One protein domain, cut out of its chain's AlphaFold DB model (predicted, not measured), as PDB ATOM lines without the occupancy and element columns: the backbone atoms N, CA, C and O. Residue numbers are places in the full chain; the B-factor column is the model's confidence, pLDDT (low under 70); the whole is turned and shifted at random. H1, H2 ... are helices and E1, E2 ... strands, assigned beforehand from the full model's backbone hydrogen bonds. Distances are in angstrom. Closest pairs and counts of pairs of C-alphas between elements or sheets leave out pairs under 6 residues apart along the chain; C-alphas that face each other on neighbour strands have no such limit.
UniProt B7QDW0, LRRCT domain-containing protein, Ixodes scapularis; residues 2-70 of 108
ATOM      1  N   ASN A   2      32.635  57.427 -37.357       37.03
ATOM      2  CA  ASN A   2      33.745  56.669 -36.775       37.03
ATOM      3  C   ASN A   2      33.330  56.388 -35.336       37.03
ATOM      4  O   ASN A   2      33.698  57.113 -34.416       37.03
ATOM      5  N   SER A   3      32.451  55.398 -35.174       39.03
ATOM      6  CA  SER A   3      32.024  54.913 -33.865       39.03
ATOM      7  C   SER A   3      33.191  54.171 -33.217       39.03
ATOM      8  O   SER A   3      33.228  52.945 -33.199       39.03
ATOM      9  N   SER A   4      34.180  54.918 -32.721       49.12
ATOM     10  CA  SER A   4      35.084  54.399 -31.700       49.12
ATOM     11  C   SER A   4      34.225  54.103 -30.481       49.12
ATOM     12  O   SER A   4      33.716  55.029 -29.847       49.12
ATOM     13  N   PHE A   5      34.031  52.818 -30.184       51.56
ATOM     14  CA  PHE A   5      33.442  52.340 -28.937       51.56
ATOM     15  C   PHE A   5      34.362  52.747 -27.779       51.56
ATOM     16  O   PHE A   5      35.163  51.967 -27.275       51.56
ATOM     17  N   THR A   6      34.298  54.021 -27.402       50.66
ATOM     18  CA  THR A   6      35.035  54.573 -26.272       50.66
ATOM     19  C   THR A   6      34.284  54.145 -25.023       50.66
ATOM     20  O   THR A   6      33.299  54.771 -24.635       50.66
ATOM     21  N   PHE A   7      34.717  53.047 -24.410       56.16
ATOM     22  CA  PHE A   7      34.218  52.644 -23.102       56.16
ATOM     23  C   PHE A   7      34.785  53.604 -22.053       56.16
ATOM     24  O   PHE A   7      35.893  53.431 -21.551       56.16
ATOM     25  N   LEU A   8      34.031  54.658 -21.743       58.28
ATOM     26  CA  LEU A   8      34.286  55.478 -20.565       58.28
ATOM     27  C   LEU A   8      33.788  54.698 -19.347       58.28
ATOM     28  O   LEU A   8      32.596  54.720 -19.038       58.28
ATOM     29  N   PHE A   9      34.693  54.017 -18.642       60.47
ATOM     30  CA  PHE A   9      34.417  53.457 -17.316       60.47
ATOM     31  C   PHE A   9      34.320  54.601 -16.300       60.47
ATOM     32  O   PHE A   9      35.192  54.807 -15.459       60.47
ATOM     33  N   ARG A  10      33.261  55.407 -16.411       61.19
ATOM     34  CA  ARG A  10      32.964  56.465 -15.451       61.19
ATOM     35  C   ARG A  10      32.679  55.792 -14.111       61.19
ATOM     36  O   ARG A  10      31.652  55.133 -13.969       61.19
ATOM     37  N   ASN A  11      33.557  55.998 -13.131       57.44
ATOM     38  CA  ASN A  11      33.251  55.693 -11.738       57.44
ATOM     39  C   ASN A  11      32.117  56.624 -11.282       57.44
ATOM     40  O   ASN A  11      32.351  57.767 -10.886       57.44
ATOM     41  N   ARG A  12      30.869  56.182 -11.438       57.66
ATOM     42  CA  ARG A  12      29.706  56.871 -10.882       57.66
ATOM     43  C   ARG A  12      29.685  56.546  -9.391       57.66
ATOM     44  O   ARG A  12      29.838  55.384  -9.036       57.66
ATOM     45  N   ALA A  13      29.466  57.541  -8.531       55.56
ATOM     46  CA  ALA A  13      29.349  57.329  -7.082       55.56
ATOM     47  C   ALA A  13      28.295  56.256  -6.713       55.56
ATOM     48  O   ALA A  13      28.396  55.632  -5.664       55.56
ATOM     49  N   ASP A  14      27.343  56.007  -7.618       57.56
ATOM     50  CA  ASP A  14      26.293  54.990  -7.514       57.56
ATOM     51  C   ASP A  14      26.712  53.572  -7.975       57.56
ATOM     52  O   ASP A  14      25.922  52.640  -7.853       57.56
ATOM     53  N   ASN A  15      27.908  53.379  -8.548       57.19
ATOM     54  CA  ASN A  15      28.416  52.063  -8.965       57.19
ATOM     55  C   ASN A  15      29.946  51.979  -8.831       57.19
ATOM     56  O   ASN A  15      30.669  52.007  -9.835       57.19
ATOM     57  N   PRO A  16      30.461  51.939  -7.598       79.25
ATOM     58  CA  PRO A  16      31.890  51.900  -7.392       79.25
ATOM     59  C   PRO A  16      32.412  50.461  -7.566       79.25
ATOM     60  O   PRO A  16      31.826  49.505  -7.062       79.25
ATOM     61  N   PHE A  17      33.515  50.292  -8.301       84.62
ATOM     62  CA  PHE A  17      34.002  48.963  -8.689       84.62
ATOM     63  C   PHE A  17      34.417  48.113  -7.474       84.62
ATOM     64  O   PHE A  17      35.146  48.595  -6.601       84.62
ATOM     65  N   HIS A  18      33.984  46.850  -7.436       86.19
ATOM     66  CA  HIS A  18      34.475  45.853  -6.483       86.19
ATOM     67  C   HIS A  18      35.697  45.150  -7.083       86.19
ATOM     68  O   HIS A  18      35.573  44.404  -8.048       86.19
ATOM     69  N   CYS A  19      36.885  45.472  -6.583       87.31
ATOM     70  CA  CYS A  19      38.161  45.098  -7.182       87.31
ATOM     71  C   CYS A  19      38.742  43.840  -6.545       87.31
ATOM     72  O   CYS A  19      39.678  43.901  -5.748       87.31
ATOM     73  N   ASP A  20      38.181  42.704  -6.932       87.25
ATOM     74  CA  ASP A  20      38.585  41.356  -6.548       87.25
ATOM     75  C   ASP A  20      39.156  40.581  -7.754       87.25
ATOM     76  O   ASP A  20      39.543  41.174  -8.770       87.25
ATOM     77  N   CYS A  21      39.246  39.251  -7.644       84.94
ATOM     78  CA  CYS A  21      39.739  38.418  -8.741       84.94
ATOM     79  C   CYS A  21      38.800  38.408  -9.958       84.94
ATOM     80  O   CYS A  21      39.290  38.319 -11.090       84.94
ATOM     81  N   ASP A  22      37.490  38.570  -9.757       84.50
ATOM     82  CA  ASP A  22      36.499  38.627 -10.831       84.50
ATOM     83  C   ASP A  22      36.642  39.914 -11.647       84.50
ATOM     84  O   ASP A  22      36.299  39.948 -12.827       84.50
ATOM     85  N   LEU A  23      37.239  40.963 -11.074       86.62
ATOM     86  CA  LEU A  23      37.563  42.203 -11.780       86.62
ATOM     87  C   LEU A  23      38.963  42.222 -12.430       86.62
ATOM     88  O   LEU A  23      39.393  43.243 -12.982       86.62
ATOM     89  N   SER A  24      39.688  41.098 -12.423       85.12
ATOM     90  CA  SER A  24      41.036  41.001 -13.006       85.12
ATOM     91  C   SER A  24      41.064  41.230 -14.526       85.12
ATOM     92  O   SER A  24      42.022  41.812 -15.048       85.12
ATOM     93  N   TRP A  25      40.001  40.858 -15.244       85.06
ATOM     94  CA  TRP A  25      39.879  41.090 -16.689       85.06
ATOM     95  C   TRP A  25      39.854  42.586 -17.029       85.06
ATOM     96  O   TRP A  25      40.479  43.009 -18.003       85.06
ATOM     97  N   LEU A  26      39.191  43.408 -16.206       86.19
ATOM     98  CA  LEU A  26      39.093  44.851 -16.425       86.19
ATOM     99  C   LEU A  26      40.469  45.496 -16.278       86.19
ATOM    100  O   LEU A  26      40.844  46.367 -17.058       86.19
ATOM    101  N   ARG A  27      41.274  45.024 -15.325       87.25
ATOM    102  CA  ARG A  27      42.666  45.454 -15.182       87.25
ATOM    103  C   ARG A  27      43.497  45.146 -16.431       87.25
ATOM    104  O   ARG A  27      44.269  46.003 -16.858       87.25
ATOM    105  N   LEU A  28      43.353  43.955 -17.018       87.00
ATOM    106  CA  LEU A  28      44.041  43.587 -18.267       87.00
ATOM    107  C   LEU A  28      43.589  44.474 -19.435       87.00
ATOM    108  O   LEU A  28      44.414  44.939 -20.222       87.00
ATOM    109  N   LEU A  29      42.294  44.775 -19.500       86.31
ATOM    110  CA  LEU A  29      41.722  45.681 -20.491       86.31
ATOM    111  C   LEU A  29      42.310  47.094 -20.374       86.31
ATOM    112  O   LEU A  29      42.782  47.654 -21.361       86.31
ATOM    113  N   LEU A  30      42.361  47.642 -19.157       86.06
ATOM    114  CA  LEU A  30      42.929  48.964 -18.868       86.06
ATOM    115  C   LEU A  30      44.432  49.052 -19.176       86.06
ATOM    116  O   LEU A  30      44.932  50.135 -19.468       86.06
ATOM    117  N   LYS A  31      45.154  47.925 -19.120       86.06
ATOM    118  CA  LYS A  31      46.564  47.823 -19.530       86.06
ATOM    119  C   LYS A  31      46.765  47.773 -21.048       86.06
ATOM    120  O   LYS A  31      47.907  47.729 -21.494       86.06
ATOM    121  N   GLY A  32      45.689  47.743 -21.834       83.62
ATOM    122  CA  GLY A  32      45.758  47.572 -23.286       83.62
ATOM    123  C   GLY A  32      46.015  46.126 -23.722       83.62
ATOM    124  O   GLY A  32      46.410  45.894 -24.857       83.62
ATOM    125  N   GLN A  33      45.800  45.143 -22.840       82.75
ATOM    126  CA  GLN A  33      45.976  43.717 -23.153       82.75
ATOM    127  C   GLN A  33      44.676  43.054 -23.648       82.75
ATOM    128  O   GLN A  33      44.664  41.863 -23.940       82.75
ATOM    129  N   GLY A  34      43.578  43.810 -23.754       74.50
ATOM    130  CA  GLY A  34      42.249  43.327 -24.149       74.50
ATOM    131  C   GLY A  34      41.930  43.421 -25.648       74.50
ATOM    132  O   GLY A  34      40.771  43.610 -26.011       74.50
ATOM    133  N   GLY A  35      42.931  43.327 -26.527       77.19
ATOM    134  CA  GLY A  35      42.729  43.350 -27.982       77.19
ATOM    135  C   GLY A  35      42.510  44.757 -28.552       77.19
ATOM    136  O   GLY A  35      43.315  45.648 -28.306       77.19
ATOM    137  N   ASN A  36      41.449  44.962 -29.347       77.12
ATOM    138  CA  ASN A  36      41.186  46.248 -30.026       77.12
ATOM    139  C   ASN A  36      40.527  47.316 -29.134       77.12
ATOM    140  O   ASN A  36      40.268  48.430 -29.592       77.12
ATOM    141  N   ILE A  37      40.215  46.967 -27.885       73.12
ATOM    142  CA  ILE A  37      39.460  47.827 -26.984       73.12
ATOM    143  C   ILE A  37      40.425  48.814 -26.331       73.12
ATOM    144  O   ILE A  37      41.287  48.438 -25.537       73.12
ATOM    145  N   VAL A  38      40.250  50.094 -26.651       70.19
ATOM    146  CA  VAL A  38      41.019  51.190 -26.063       70.19
ATOM    147  C   VAL A  38      40.192  51.835 -24.958       70.19
ATOM    148  O   VAL A  38      39.129  52.402 -25.213       70.19
ATOM    149  N   VAL A  39      40.692  51.770 -23.723       73.94
ATOM    150  CA  VAL A  39      40.090  52.501 -22.606       73.94
ATOM    151  C   VAL A  39      40.713  53.882 -22.511       73.94
ATOM    152  O   VAL A  39      41.906  54.026 -22.237       73.94
ATOM    153  N   ASN A  40      39.895  54.910 -22.713       65.94
ATOM    154  CA  ASN A  40      40.325  56.280 -22.497       65.94
ATOM    155  C   ASN A  40      40.377  56.570 -20.990       65.94
ATOM    156  O   ASN A  40      39.441  56.242 -20.267       65.94
ATOM    157  N   GLN A  41      41.463  57.193 -20.527       71.25
ATOM    158  CA  GLN A  41      41.666  57.588 -19.123       71.25
ATOM    159  C   GLN A  41      41.565  56.426 -18.107       71.25
ATOM    160  O   GLN A  41      40.795  56.490 -17.147       71.25
ATOM    161  N   PRO A  42      42.404  55.382 -18.220       70.31
ATOM    162  CA  PRO A  42      42.299  54.197 -17.367       70.31
ATOM    163  C   PRO A  42      42.598  54.458 -15.875       70.31
ATOM    164  O   PRO A  42      42.297  53.624 -15.023       70.31
ATOM    165  N   ARG A  43      43.174  55.623 -15.542       73.06
ATOM    166  CA  ARG A  43      43.413  56.093 -14.167       73.06
ATOM    167  C   ARG A  43      42.169  56.660 -13.472       73.06
ATOM    168  O   ARG A  43      42.195  56.855 -12.260       73.06
ATOM    169  N   GLU A  44      41.094  56.935 -14.210       76.31
ATOM    170  CA  GLU A  44      39.822  57.395 -13.632       76.31
ATOM    171  C   GLU A  44      38.957  56.235 -13.112       76.31
ATOM    172  O   GLU A  44      38.072  56.444 -12.279       76.31
ATOM    173  N   THR A  45      39.252  55.005 -13.537       82.62
ATOM    174  CA  THR A  45      38.587  53.784 -13.075       82.62
ATOM    175  C   THR A  45      39.068  53.430 -11.668       82.62
ATOM    176  O   THR A  45      40.132  52.828 -11.503       82.62
ATOM    177  N   ARG A  46      38.306  53.828 -10.642       86.06
ATOM    178  CA  ARG A  46      38.643  53.635  -9.221       86.06
ATOM    179  C   ARG A  46      37.753  52.609  -8.534       86.06
ATOM    180  O   ARG A  46      36.557  52.566  -8.784       86.06
ATOM    181  N   CYS A  47      38.322  51.857  -7.608       87.56
ATOM    182  CA  CYS A  47      37.600  50.883  -6.800       87.56
ATOM    183  C   CYS A  47      36.826  51.566  -5.665       87.56
ATOM    184  O   CYS A  47      37.280  52.570  -5.119       87.56
ATOM    185  N   GLY A  48      35.663  51.035  -5.291       86.69
ATOM    186  CA  GLY A  48      34.978  51.395  -4.039       86.69
ATOM    187  C   GLY A  48      35.121  50.368  -2.942       86.69
ATOM    188  O   GLY A  48      34.965  50.704  -1.773       86.69
ATOM    189  N   SER A  49      35.380  49.126  -3.332       81.31
ATOM    190  CA  SER A  49      35.430  47.972  -2.452       81.31
ATOM    191  C   SER A  49      36.435  46.960  -3.023       81.31
ATOM    192  O   SER A  49      36.654  46.978  -4.237       81.31
ATOM    193  N   PRO A  50      37.058  46.092  -2.208       81.81
ATOM    194  CA  PRO A  50      37.073  46.098  -0.738       81.81
ATOM    195  C   PRO A  50      37.655  47.398  -0.154       81.81
ATOM    196  O   PRO A  50      38.286  48.166  -0.879       81.81
ATOM    197  N   ASP A  51      37.421  47.666   1.138       82.69
ATOM    198  CA  ASP A  51      37.855  48.911   1.811       82.69
ATOM    199  C   ASP A  51      39.355  49.190   1.605       82.69
ATOM    200  O   ASP A  51      39.744  50.315   1.298       82.69
ATOM    201  N   GLU A  52      40.168  48.126   1.604       84.75
ATOM    202  CA  GLU A  52      41.606  48.154   1.312       84.75
ATOM    203  C   GLU A  52      41.956  48.851  -0.013       84.75
ATOM    204  O   GLU A  52      42.986  49.517  -0.125       84.75
ATOM    205  N   PHE A  53      41.103  48.706  -1.029       86.88
ATOM    206  CA  PHE A  53      41.323  49.261  -2.361       86.88
ATOM    207  C   PHE A  53      40.442  50.470  -2.659       86.88
ATOM    208  O   PHE A  53      40.491  51.009  -3.767       86.88
ATOM    209  N   SER A  54      39.648  50.926  -1.692       85.94
ATOM    210  CA  SER A  54      38.735  52.041  -1.893       85.94
ATOM    211  C   SER A  54      39.487  53.287  -2.375       85.94
ATOM    212  O   SER A  54      40.525  53.673  -1.841       85.94
ATOM    213  N   LYS A  55      38.954  53.932  -3.417       84.56
ATOM    214  CA  LYS A  55      39.479  55.134  -4.090       84.56
ATOM    215  C   LYS A  55      40.787  54.938  -4.870       84.56
ATOM    216  O   LYS A  55      41.192  55.876  -5.567       84.56
ATOM    217  N   LEU A  56      41.418  53.763  -4.829       88.00
ATOM    218  CA  LEU A  56      42.578  53.441  -5.667       88.00
ATOM    219  C   LEU A  56      42.145  53.172  -7.111       88.00
ATOM    220  O   LEU A  56      41.040  52.686  -7.348       88.00
ATOM    221  N   ALA A  57      43.000  53.487  -8.087       88.06
ATOM    222  CA  ALA A  57      42.725  53.118  -9.471       88.06
ATOM    223  C   ALA A  57      42.939  51.609  -9.678       88.06
ATOM    224  O   ALA A  57      43.875  51.025  -9.134       88.06
ATOM    225  N   VAL A  58      42.131  50.983 -10.537       87.81
ATOM    226  CA  VAL A  58      42.236  49.546 -10.877       87.81
ATOM    227  C   VAL A  58      43.632  49.191 -11.430       87.81
ATOM    228  O   VAL A  58      44.139  48.080 -11.246       87.81
ATOM    229  N   LEU A  59      44.298  50.147 -12.090       88.75
ATOM    230  CA  LEU A  59      45.672  49.994 -12.578       88.75
ATOM    231  C   LEU A  59      46.738  50.001 -11.472       88.75
ATOM    232  O   LEU A  59      47.791  49.383 -11.660       88.75
ATOM    233  N   ASP A  60      46.468  50.628 -10.332       90.81
ATOM    234  CA  ASP A  60      47.427  50.736  -9.230       90.81
ATOM    235  C   ASP A  60      47.411  49.486  -8.333       90.81
ATOM    236  O   ASP A  60      48.391  49.191  -7.653       90.81
ATOM    237  N   ILE A  61      46.337  48.693  -8.383       88.06
ATOM    238  CA  ILE A  61      46.197  47.462  -7.595       88.06
ATOM    239  C   ILE A  61      46.887  46.303  -8.324       88.06
ATOM    240  O   ILE A  61      46.491  45.962  -9.440       88.06
ATOM    241  N   PRO A  62      47.912  45.656  -7.749       87.69
ATOM    242  CA  PRO A  62      48.560  44.516  -8.384       87.69
ATOM    243  C   PRO A  62      47.611  43.311  -8.453       87.69
ATOM    244  O   PRO A  62      46.829  43.054  -7.543       87.69
ATOM    245  N   SER A  63      47.722  42.516  -9.523       83.81
ATOM    246  CA  SER A  63      46.839  41.361  -9.738       83.81
ATOM    247  C   SER A  63      46.970  40.307  -8.628       83.81
ATOM    248  O   SER A  63      46.001  39.628  -8.332       83.81
ATOM    249  N   SER A  64      48.130  40.214  -7.960       82.94
ATOM    250  CA  SER A  64      48.339  39.323  -6.805       82.94
ATOM    251  C   SER A  64      47.751  39.854  -5.492       82.94
ATOM    252  O   SER A  64      48.134  39.388  -4.427       82.94
ATOM    253  N   ARG A  65      46.958  40.926  -5.522       83.56
ATOM    254  CA  ARG A  65      46.192  41.432  -4.371       83.56
ATOM    255  C   ARG A  65      44.686  41.387  -4.642       83.56
ATOM    256  O   ARG A  65      43.902  41.458  -3.707       83.56
ATOM    257  N   MET A  66      44.300  41.201  -5.905       83.88
ATOM    258  CA  MET A  66      42.937  40.930  -6.356       83.88
ATOM    259  C   MET A  66      42.605  39.452  -6.133       83.88
ATOM    260  O   MET A  66      42.633  38.644  -7.058       83.88
ATOM    261  N   HIS A  67      42.338  39.086  -4.884       81.31
ATOM    262  CA  HIS A  67      41.938  37.729  -4.522       81.31
ATOM    263  C   HIS A  67      40.427  37.673  -4.312       81.31
ATOM    264  O   HIS A  67      39.871  38.533  -3.633       81.31
ATOM    265  N   CYS A  68      39.772  36.642  -4.839       78.06
ATOM    266  CA  CYS A  68      38.451  36.262  -4.361       78.06
ATOM    267  C   CYS A  68      38.658  35.372  -3.141       78.06
ATOM    268  O   CYS A  68      39.349  34.356  -3.231       78.06
ATOM    269  N   GLY A  69      38.121  35.772  -1.991       65.69
ATOM    270  CA  GLY A  69      38.165  34.925  -0.804       65.69
ATOM    271  C   GLY A  69      37.388  33.636  -1.072       65.69
ATOM    272  O   GLY A  69      36.218  33.696  -1.441       65.69
ATOM    273  N   ALA A  70      38.005  32.479  -0.838       57.69
ATOM    274  CA  ALA A  70      37.281  31.210  -0.746       57.69
ATOM    275  C   ALA A  70      36.569  31.064   0.621       57.69
ATOM    276  O   ALA A  70      36.016  30.013   0.939       57.69
TER     277      ALA A  70
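Overview. This is residues 2 to 70 of the 108 residues of the protein "LRRCT domain-containing protein" of Ixodes scapularis (UniProt B7QDW0). What is the main picture? Little regular structure: a body of loops holds one short helix, H1, with a three-residue strand, E1, away from it, and residues 17 to 18 run beside E1. What is the make-up? The printed part has 69 residues, of which 10 are in named elements, H1 then E1, class mixed. It is compact, radius of gyration of the C-alphas 12.1 A, yet elongated, spanning 43 by 25 by 18 A.

Along the chain. Where is H1? Residues 24 to 30, 10.1 A long, from C-alpha 24 at (41.036, 41.001, -13.006). Where is E1? Residues 47 to 49, 5.7 A long, ending at C-alpha 49 at (35.430, 47.972, -2.452).

Arrangement. Do H1 and E1 meet? They are apart, with no C-alphas within 8 A. What pairs with E1? No named strand; residues 17 to 18 pair parallel with it. Is H1 well formed? Every O i to N i+4 pair is within hydrogen-bond range.

Size, cuts and confidence. How large is it? The C-alphas farthest apart, of Asn 2 and Ala 70, are 44.3 A apart. Is it continuous? The printed part has no cut; the link from H1 to E1 is long, 16 residues. Where is confidence low? pLDDT is under 70 at residues 2 to 15, 40 and 69 to 70.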